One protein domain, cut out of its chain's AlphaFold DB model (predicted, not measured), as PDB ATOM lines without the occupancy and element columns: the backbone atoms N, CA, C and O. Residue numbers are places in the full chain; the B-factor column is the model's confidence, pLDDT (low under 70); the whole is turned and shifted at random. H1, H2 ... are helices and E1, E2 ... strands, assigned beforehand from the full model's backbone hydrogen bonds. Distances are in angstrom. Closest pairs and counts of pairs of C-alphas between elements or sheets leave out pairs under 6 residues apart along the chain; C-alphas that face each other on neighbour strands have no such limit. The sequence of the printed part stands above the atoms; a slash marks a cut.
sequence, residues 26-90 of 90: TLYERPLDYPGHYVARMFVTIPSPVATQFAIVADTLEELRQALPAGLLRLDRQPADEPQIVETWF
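This is residues 26 to 90 of the 90 residues of an uncharacterized protein of Hyphomicrobium sp. 32-62-53 (UniProt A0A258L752). A single, strongly twisted sheet of five antiparallel strands makes the body of this domain, and one short helix, H1, packs slantwise over E2 on one face of it, with no named helix on the opposite face. E1 and E2 lie near the core, while E3, with a sharp bend, makes one edge and the short E4 the other. The printed part has 65 residues, with the order E1, E2, E3, H1, E4, E5 along the chain and E3, E2, E1, E5, E4 across the sheet; its class is mostly strand. It is compact and rounded, with a radius of gyration of the C-alphas of 11.4 A and spans of 33 by 26 by 24 A.

Begin with E1, residues 26 to 29, an inner strand between E2, residues 38 to 44, and E5, residues 85 to 89. Beside E2, look for N 28 and O 39, 2.8 A apart and within hydrogen-bond range; E1 and E2 form a hairpin, antiparallel at 159 degrees. E3, residues 50 to 58, forms the next hairpin with E2, at 156 degrees, and you find N 40 and O 56 2.8 A apart. E1, E2 and E3 are a meander, each strand the antiparallel neighbour of the one before. E3 bends by 67 degrees at residue 53. Next comes H1, residues 61 to 67, which is on the sheet at a height of 6.8 A, over E2 and slantwise to the strands, at 43 degrees to E2 on the local plane. Its closest C-alphas to E3 are Leu 64 and Ala 58 of E3, 5.4 A apart. Every O i to N i+4 pair in H1 is within hydrogen-bond range. E4, residues 74 to 76, is an edge strand and forms a hairpin with E5, antiparallel at 151 degrees, with N 75 and O 88 2.8 A apart. E5 is also antiparallel to E1, at 153 degrees, with N 27 and O 87 2.9 A apart. E4 is apart from E1, E2 and E3, and E3 is apart from E5.

Find C-alpha 26 at (0.309, 26.039, -33.322), where E1 begins; it is 10.2 A long. E2 runs 20.0 A and E3 22.4 A, ending at C-alpha 58 at (-0.178, 29.644, -46.368). H1 is 9.9 A long, E4 6.4 A, and E5 11.6 A, ending at C-alpha 89 at (-4.285, 21.470, -33.070).

The two C-alphas farthest apart are those of Gly 36 and Pro 47, at 32.9 A. The printed part has no cut, and no link is long; those from E2 to E3 and from E3 to H1 are tight. The mean pLDDT of the printed part is 95.4, and no printed residue is under 70.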
ATOM      1  N   THR A  26       0.724  24.684 -33.708       97.88
ATOM      2  CA  THR A  26       0.309  26.039 -33.322       97.88
ATOM      3  C   THR A  26       0.287  26.925 -34.555       97.88
ATOM      4  O   THR A  26       1.287  27.014 -35.273       97.88
ATOM      5  N   LEU A  27      -0.858  27.557 -34.806       98.38
ATOM      6  CA  LEU A  27      -1.078  28.421 -35.959       98.38
ATOM      7  C   LEU A  27      -0.870  29.876 -35.555       98.38
ATOM      8  O   LEU A  27      -1.436  30.355 -34.571       98.38
ATOM      9  N   TYR A  28      -0.070  30.569 -36.355       98.38
ATOM     10  CA  TYR A  28       0.301  31.960 -36.186       98.38
ATOM     11  C   TYR A  28      -0.245  32.788 -37.348       98.38
ATOM     12  O   TYR A  28      -0.062  32.414 -38.505       98.38
ATOM     13  N   GLU A  29      -0.854  33.930 -37.057       98.44
ATOM     14  CA  GLU A  29      -1.141  34.982 -38.025       98.44
ATOM     15  C   GLU A  29       0.031  35.966 -38.064       98.44
ATOM     16  O   GLU A  29       0.376  36.566 -37.044       98.44
ATOM     17  N   ARG A  30       0.615  36.154 -39.253       97.88
ATOM     18  CA  ARG A  30       1.619  37.185 -39.550       97.88
ATOM     19  C   ARG A  30       2.744  37.276 -38.503       97.88
ATOM     20  O   ARG A  30       3.016  38.371 -38.001       97.88
ATOM     21  N   PRO A  31       3.407  36.156 -38.144       97.19
ATOM     22  CA  PRO A  31       4.541  36.216 -37.227       97.19
ATOM     23  C   PRO A  31       5.678  37.044 -37.846       97.19
ATOM     24  O   PRO A  31       5.751  37.204 -39.063       97.19
ATOM     25  N   LEU A  32       6.587  37.566 -37.017       96.44
ATOM     26  CA  LEU A  32       7.639  38.499 -37.459       96.44
ATOM     27  C   LEU A  32       8.514  37.972 -38.611       96.44
ATOM     28  O   LEU A  32       8.984  38.758 -39.428       96.44
ATOM     29  N   ASP A  33       8.729  36.660 -38.679       95.38
ATOM     30  CA  ASP A  33       9.491  35.987 -39.733       95.38
ATOM     31  C   ASP A  33       8.685  35.735 -41.022       95.38
ATOM     32  O   ASP A  33       9.281  35.531 -42.078       95.38
ATOM     33  N   TYR A  34       7.350  35.820 -40.968       96.56
ATOM     34  CA  TYR A  34       6.437  35.704 -42.113       96.56
ATOM     35  C   TYR A  34       5.294  36.738 -42.023       96.56
ATOM     36  O   TYR A  34       4.127  36.371 -41.876       96.56
ATOM     37  N   PRO A  35       5.580  38.047 -42.153       96.00
ATOM     38  CA  PRO A  35       4.626  39.119 -41.832       96.00
ATOM     39  C   PRO A  35       3.394  39.201 -42.753       96.00
ATOM     40  O   PRO A  35       2.461  39.947 -42.462       96.00
ATOM     41  N   GLY A  36       3.386  38.466 -43.868       97.00
ATOM     42  CA  GLY A  36       2.282  38.421 -44.834       97.00
ATOM     43  C   GLY A  36       1.472  37.122 -44.841       97.00
ATOM     44  O   GLY A  36       0.540  37.031 -45.628       97.00
ATOM     45  N   HIS A  37       1.818  36.135 -44.009       98.25
ATOM     46  CA  HIS A  37       1.287  34.774 -44.132       98.25
ATOM     47  C   HIS A  37       0.778  34.232 -42.797       98.25
ATOM     48  O   HIS A  37       1.079  34.763 -41.725       98.25
ATOM     49  N   TYR A  38       0.049  33.124 -42.873       98.62
ATOM     50  CA  TYR A  38      -0.211  32.253 -41.739       98.62
ATOM     51  C   TYR A  38       0.834  31.141 -41.693       98.62
ATOM     52  O   TYR A  38       1.254  30.627 -42.731       98.62
ATOM     53  N   VAL A  39       1.250  30.753 -40.487       98.62
ATOM     54  CA  VAL A  39       2.263  29.710 -40.282       98.62
ATOM     55  C   VAL A  39       1.776  28.707 -39.252       98.62
ATOM     56  O   VAL A  39       1.464  29.091 -38.132       98.62
ATOM     57  N   ALA A  40       1.751  27.419 -39.584       98.31
ATOM     58  CA  ALA A  40       1.568  26.344 -38.613       98.31
ATOM     59  C   ALA A  40       2.944  25.792 -38.247       98.31
ATOM     60  O   ALA A  40       3.691  25.392 -39.138       98.31
ATOM     61  N   ARG A  41       3.295  25.757 -36.958       97.94
ATOM     62  CA  ARG A  41       4.549  25.156 -36.477       97.94
ATOM     63  C   ARG A  41       4.258  23.919 -35.648       97.94
ATOM     64  O   ARG A  41       3.412  23.970 -34.754       97.94
ATOM     65  N   MET A  42       4.986  22.840 -35.919       96.81
ATOM     66  CA  MET A  42       4.857  21.600 -35.167       96.81
ATOM     67  C   MET A  42       5.779  21.597 -33.948       96.81
ATOM     68  O   MET A  42       6.989  21.827 -34.051       96.81
ATOM     69  N   PHE A  43       5.207  21.238 -32.809       94.31
ATOM     70  CA  PHE A  43       5.885  20.966 -31.554       94.31
ATOM     71  C   PHE A  43       5.685  19.505 -31.162       94.31
ATOM     72  O   PHE A  43       4.654  18.899 -31.455       94.31
ATOM     73  N   VAL A  44       6.654  18.958 -30.437       91.12
ATOM     74  CA  VAL A  44       6.476  17.735 -29.651       91.12
ATOM     75  C   VAL A  44       6.363  18.151 -28.193       91.12
ATOM     76  O   VAL A  44       7.264  18.806 -27.683       91.12
ATOM     77  N   THR A  45       5.248  17.831 -27.532       84.19
ATOM     78  CA  THR A  45       4.887  18.455 -26.240       84.19
ATOM     79  C   THR A  45       5.251  17.656 -24.992       84.19
ATOM     80  O   THR A  45       5.263  18.215 -23.897       84.19
ATOM     81  N   ILE A  46       5.603  16.376 -25.134       81.44
ATOM     82  CA  ILE A  46       5.962  15.493 -24.017       81.44
ATOM     83  C   ILE A  46       7.445  15.105 -24.140       81.44
ATOM     84  O   ILE A  46       7.839  14.615 -25.199       81.44
ATOM     85  N   PRO A  47       8.279  15.279 -23.088       75.44
ATOM     86  CA  PRO A  47       7.934  15.726 -21.729       75.44
ATOM     87  C   PRO A  47       7.755  17.246 -21.577       75.44
ATOM     88  O   PRO A  47       7.255  17.696 -20.550       75.44
ATOM     89  N   SER A  48       8.168  18.024 -22.572       79.75
ATOM     90  CA  SER A  48       8.003  19.475 -22.635       79.75
ATOM     91  C   SER A  48       7.876  19.902 -24.098       79.75
ATOM     92  O   SER A  48       8.441  19.214 -24.950       79.75
ATOM     93  N   PRO A  49       7.221  21.033 -24.410       80.81
ATOM     94  CA  PRO A  49       7.173  21.570 -25.766       80.81
ATOM     95  C   PRO A  49       8.569  21.823 -26.338       80.81
ATOM     96  O   PRO A  49       9.324  22.651 -25.831       80.81
ATOM     97  N   VAL A  50       8.897  21.116 -27.415       88.44
ATOM     98  CA  VAL A  50      10.091  21.336 -28.235       88.44
ATOM     99  C   VAL A  50       9.633  21.639 -29.653       88.44
ATOM    100  O   VAL A  50       8.925  20.837 -30.266       88.44
ATOM    101  N   ALA A  51      10.024  22.806 -30.165       89.88
ATOM    102  CA  ALA A  51       9.776  23.172 -31.552       89.88
ATOM    103  C   ALA A  51      10.538  22.225 -32.484       89.88
ATOM    104  O   ALA A  51      11.721  21.944 -32.277       89.88
ATOM    105  N   THR A  52       9.863  21.743 -33.518       93.31
ATOM    106  CA  THR A  52      10.503  20.998 -34.603       93.31
ATOM    107  C   THR A  52      10.889  21.949 -35.741       93.31
ATOM    108  O   THR A  52      10.622  23.149 -35.686       93.31
ATOM    109  N   GLN A  53      11.505  21.416 -36.796       93.38
ATOM    110  CA  GLN A  53      11.769  22.173 -38.026       93.38
ATOM    111  C   GLN A  53      10.568  22.179 -38.986       93.38
ATOM    112  O   GLN A  53      10.628  22.823 -40.031       93.38
ATOM    113  N   PHE A  54       9.486  21.457 -38.668       95.00
ATOM    114  CA  PHE A  54       8.321  21.374 -39.540       95.00
ATOM    115  C   PHE A  54       7.436  22.605 -39.370       95.00
ATOM    116  O   PHE A  54       6.903  22.876 -38.288       95.00
ATOM    117  N   ALA A  55       7.269  23.322 -40.474       97.06
ATOM    118  CA  ALA A  55       6.349  24.433 -40.594       97.06
ATOM    119  C   ALA A  55       5.596  24.353 -41.925       97.06
ATOM    120  O   ALA A  55       6.145  23.908 -42.933       97.06
ATOM    121  N   ILE A  56       4.346  24.802 -41.913       98.12
ATOM    122  CA  ILE A  56       3.512  24.981 -43.102       98.12
ATOM    123  C   ILE A  56       3.192  26.469 -43.191       98.12
ATOM    124  O   ILE A  56       2.851  27.078 -42.178       98.12
ATOM    125  N   VAL A  57       3.321  27.052 -44.379       98.31
ATOM    126  CA  VAL A  57       3.028  28.465 -44.643       98.31
ATOM    127  C   VAL A  57       1.906  28.536 -45.670       98.31
ATOM    128  O   VAL A  57       1.937  27.791 -46.649       98.31
ATOM    129  N   ALA A  58       0.928  29.409 -45.445       98.38
ATOM    130  CA  ALA A  58      -0.178  29.644 -46.368       98.38
ATOM    131  C   ALA A  58      -0.619  31.114 -46.347       98.38
ATOM    132  O   ALA A  58      -0.379  31.829 -45.370       98.38
ATOM    133  N   ASP A  59      -1.292  31.555 -47.408       98.31
ATOM    134  CA  ASP A  59      -1.773  32.935 -47.537       98.31
ATOM    135  C   ASP A  59      -3.031  33.172 -46.694       98.31
ATOM    136  O   ASP A  59      -3.254  34.268 -46.172       98.31
ATOM    137  N   THR A  60      -3.842  32.128 -46.503       98.44
ATOM    138  CA  THR A  60      -5.063  32.184 -45.696       98.44
ATOM    139  C   THR A  60      -5.071  31.155 -44.567       98.44
ATOM    140  O   THR A  60      -4.484  30.077 -44.655       98.44
ATOM    141  N   LEU A  61      -5.801  31.469 -43.491       98.19
ATOM    142  CA  LEU A  61      -6.002  30.539 -42.379       98.19
ATOM    143  C   LEU A  61      -6.706  29.249 -42.827       98.19
ATOM    144  O   LEU A  61      -6.421  28.176 -42.311       98.19
ATOM    145  N   GLU A  62      -7.620  29.351 -43.791       98.31
ATOM    146  CA  GLU A  62      -8.376  28.206 -44.293       98.31
ATOM    147  C   GLU A  62      -7.489  27.224 -45.068       98.31
ATOM    148  O   GLU A  62      -7.524  26.025 -44.797       98.31
ATOM    149  N   GLU A  63      -6.623  27.721 -45.956       98.50
ATOM    150  CA  GLU A  63      -5.621  26.889 -46.640       98.50
ATOM    151  C   GLU A  63      -4.690  26.201 -45.640       98.50
ATOM    152  O   GLU A  63      -4.378  25.018 -45.785       98.50
ATOM    153  N   LEU A  64      -4.285  26.917 -44.585       98.25
ATOM    154  CA  LEU A  64      -3.423  26.353 -43.555       98.25
ATOM    155  C   LEU A  64      -4.103  25.207 -42.797       98.25
ATOM    156  O   LEU A  64      -3.469  24.187 -42.544       98.25
ATOM    157  N   ARG A  65      -5.396  25.346 -42.468       98.31
ATOM    158  CA  ARG A  65      -6.188  24.277 -41.837       98.31
ATOM    159  C   ARG A  65      -6.331  23.060 -42.746       98.31
ATOM    160  O   ARG A  65      -6.225  21.938 -42.266       98.31
ATOM    161  N   GLN A  66      -6.542  23.266 -44.045       98.00
ATOM    162  CA  GLN A  66      -6.650  22.176 -45.022       98.00
ATOM    163  C   GLN A  66      -5.326  21.429 -45.227       98.00
ATOM    164  O   GLN A  66      -5.336  20.247 -45.565       98.00
ATOM    165  N   ALA A  67      -4.195  22.103 -45.013       97.69
ATOM    166  CA  ALA A  67      -2.867  21.508 -45.101       97.69
ATOM    167  C   ALA A  67      -2.467  20.693 -43.855       97.69
ATOM    168  O   ALA A  67      -1.503  19.924 -43.914       97.69
ATOM    169  N   LEU A  68      -3.175  20.848 -42.731       97.44
ATOM    170  CA  LEU A  68      -2.927  20.048 -41.534       97.44
ATOM    171  C   LEU A  68      -3.332  18.576 -41.743       97.44
ATOM    172  O   LEU A  68      -4.239  18.276 -42.522       97.44
ATOM    173  N   PRO A  69      -2.704  17.635 -41.011       95.56
ATOM    174  CA  PRO A  69      -3.165  16.253 -40.960       95.56
ATOM    175  C   PRO A  69      -4.659  16.141 -40.626       95.56
ATOM    176  O   PRO A  69      -5.185  16.854 -39.773       95.56
ATOM    177  N   ALA A  70      -5.348  15.203 -41.276       94.12
ATOM    178  CA  ALA A  70      -6.748  14.926 -40.975       94.12
ATOM    179  C   ALA A  70      -6.911  14.297 -39.580       94.12
ATOM    180  O   ALA A  70      -6.065  13.525 -39.130       94.12
ATOM    181  N   GLY A  71      -8.043  14.576 -38.926       93.88
ATOM    182  CA  GLY A  71      -8.406  13.977 -37.636       93.88
ATOM    183  C   GLY A  71      -7.864  14.698 -36.400       93.88
ATOM    184  O   GLY A  71      -8.112  14.229 -35.294       93.88
ATOM    185  N   LEU A  72      -7.172  15.827 -36.578       95.81
ATOM    186  CA  LEU A  72      -6.716  16.653 -35.464       95.81
ATOM    187  C   LEU A  72      -7.882  17.378 -34.781       95.81
ATOM    188  O   LEU A  72      -8.840  17.814 -35.428       95.81
ATOM    189  N   LEU A  73      -7.770  17.556 -33.469       96.38
ATOM    190  CA  LEU A  73      -8.702  18.345 -32.676       96.38
ATOM    191  C   LEU A  73      -8.258  19.806 -32.644       96.38
ATOM    192  O   LEU A  73      -7.150  20.110 -32.207       96.38
ATOM    193  N   ARG A  74      -9.157  20.715 -33.033       97.69
ATOM    194  CA  ARG A  74      -8.937  22.158 -32.928       97.69
ATOM    195  C   ARG A  74      -9.214  22.663 -31.517       97.69
ATOM    196  O   ARG A  74     -10.303  22.457 -30.981       97.69
ATOM    197  N   LEU A  75      -8.263  23.409 -30.976       97.44
ATOM    198  CA  LEU A  75      -8.410  24.241 -29.796       97.44
ATOM    199  C   LEU A  75      -8.344  25.715 -30.205       97.44
ATOM    200  O   LEU A  75      -7.365  26.172 -30.803       97.44
ATOM    201  N   ASP A  76      -9.393  26.457 -29.861       97.56
ATOM    202  CA  ASP A  76      -9.441  27.896 -30.086       97.56
ATOM    203  C   ASP A  76      -8.451  28.618 -29.163       97.56
ATOM    204  O   ASP A  76      -8.188  28.192 -28.029       97.56
ATOM    205  N   ARG A  77      -7.938  29.753 -29.645       97.25
ATOM    206  CA  ARG A  77      -7.069  30.646 -28.880       97.25
ATOM    207  C   ARG A  77      -7.625  30.971 -27.493       97.25
ATOM    208  O   ARG A  77      -8.802  31.296 -27.334       97.25
ATOM    209  N   GLN A  78      -6.731  31.008 -26.513       96.50
ATOM    210  CA  GLN A  78      -6.994  31.509 -25.173       96.50
ATOM    211  C   GLN A  78      -6.526  32.965 -25.008       96.50
ATOM    212  O   GLN A  78      -5.552  33.385 -25.634       96.50
ATOM    213  N   PRO A  79      -7.158  33.757 -24.118       96.25
ATOM    214  CA  PRO A  79      -6.758  35.147 -23.872       96.25
ATOM    215  C   PRO A  79      -5.300  35.335 -23.428       96.25
ATOM    216  O   PRO A  79      -4.753  36.420 -23.589       96.25
ATOM    217  N   ALA A  80      -4.691  34.299 -22.845       96.75
ATOM    218  CA  ALA A  80      -3.304  34.315 -22.386       96.75
ATOM    219  C   ALA A  80      -2.281  33.981 -23.490       96.75
ATOM    220  O   ALA A  80      -1.084  34.122 -23.252       96.75
ATOM    221  N   ASP A  81      -2.725  33.538 -24.669       96.44
ATOM    222  CA  ASP A  81      -1.830  33.249 -25.787       96.44
ATOM    223  C   ASP A  81      -1.292  34.543 -26.403       96.44
ATOM    224  O   ASP A  81      -1.992  35.560 -26.481       96.44
ATOM    225  N   GLU A  82      -0.078  34.480 -26.948       95.19
ATOM    226  CA  GLU A  82       0.521  35.593 -27.687       95.19
ATOM    227  C   GLU A  82      -0.399  36.106 -28.819       95.19
ATOM    228  O   GLU A  82      -1.033  35.287 -29.488       95.19
ATOM    229  N   PRO A  83      -0.460  37.434 -29.092       95.56
ATOM    230  CA  PRO A  83      -1.331  38.091 -30.089       95.56
ATOM    231  C   PRO A  83      -1.455  37.392 -31.437       95.56
ATOM    232  O   PRO A  83      -2.537  37.360 -32.015       95.56
ATOM    233  N   GLN A  84      -0.337  36.853 -31.898       97.00
ATOM    234  CA  GLN A  84      -0.157  36.191 -33.180       97.00
ATOM    235  C   GLN A  84      -0.676  34.750 -33.217       97.00
ATOM    236  O   GLN A  84      -0.874  34.232 -34.305       97.00
ATOM    237  N   ILE A  85      -0.884  34.076 -32.083       97.88
ATOM    238  CA  ILE A  85      -1.450  32.720 -32.070       97.88
ATOM    239  C   ILE A  85      -2.946  32.826 -32.333       97.88
ATOM    240  O   ILE A  85      -3.630  33.614 -31.685       97.88
ATOM    241  N   VAL A  86      -3.460  32.023 -33.262       98.06
ATOM    242  CA  VAL A  86      -4.894  32.001 -33.588       98.06
ATOM    243  C   VAL A  86      -5.577  30.709 -33.162       98.06
ATOM    244  O   VAL A  86      -6.729  30.755 -32.737       98.06
ATOM    245  N   GLU A  87      -4.892  29.567 -33.252       98.12
ATOM    246  CA  GLU A  87      -5.440  28.238 -32.947       98.12
ATOM    247  C   GLU A  87      -4.306  27.255 -32.630       98.12
ATOM    248  O   GLU A  87      -3.159  27.451 -33.047       98.12
ATOM    249  N   THR A  88      -4.632  26.168 -31.935       97.56
ATOM    250  CA  THR A  88      -3.729  25.029 -31.727       97.56
ATOM    251  C   THR A  88      -4.441  23.718 -32.052       97.56
ATOM    252  O   THR A  88      -5.632  23.590 -31.793       97.56
ATOM    253  N   TRP A  89      -3.731  22.750 -32.627       97.56
ATOM    254  CA  TRP A  89      -4.285  21.470 -33.070       97.56
ATOM    255  C   TRP A  89      -3.475  20.280 -32.532       97.56
ATOM    256  O   TRP A  89      -2.246  20.369 -32.478       97.56
ATOM    257  N   PHE A  90      -4.151  19.185 -32.165       93.19
ATOM    258  CA  PHE A  90      -3.574  17.956 -31.582       93.19
ATOM    259  C   PHE A  90      -4.048  16.690 -32.287       93.19
ATOM    260  O   PHE A  90      -5.234  16.672 -32.687       93.19
TER     261      PHE A  90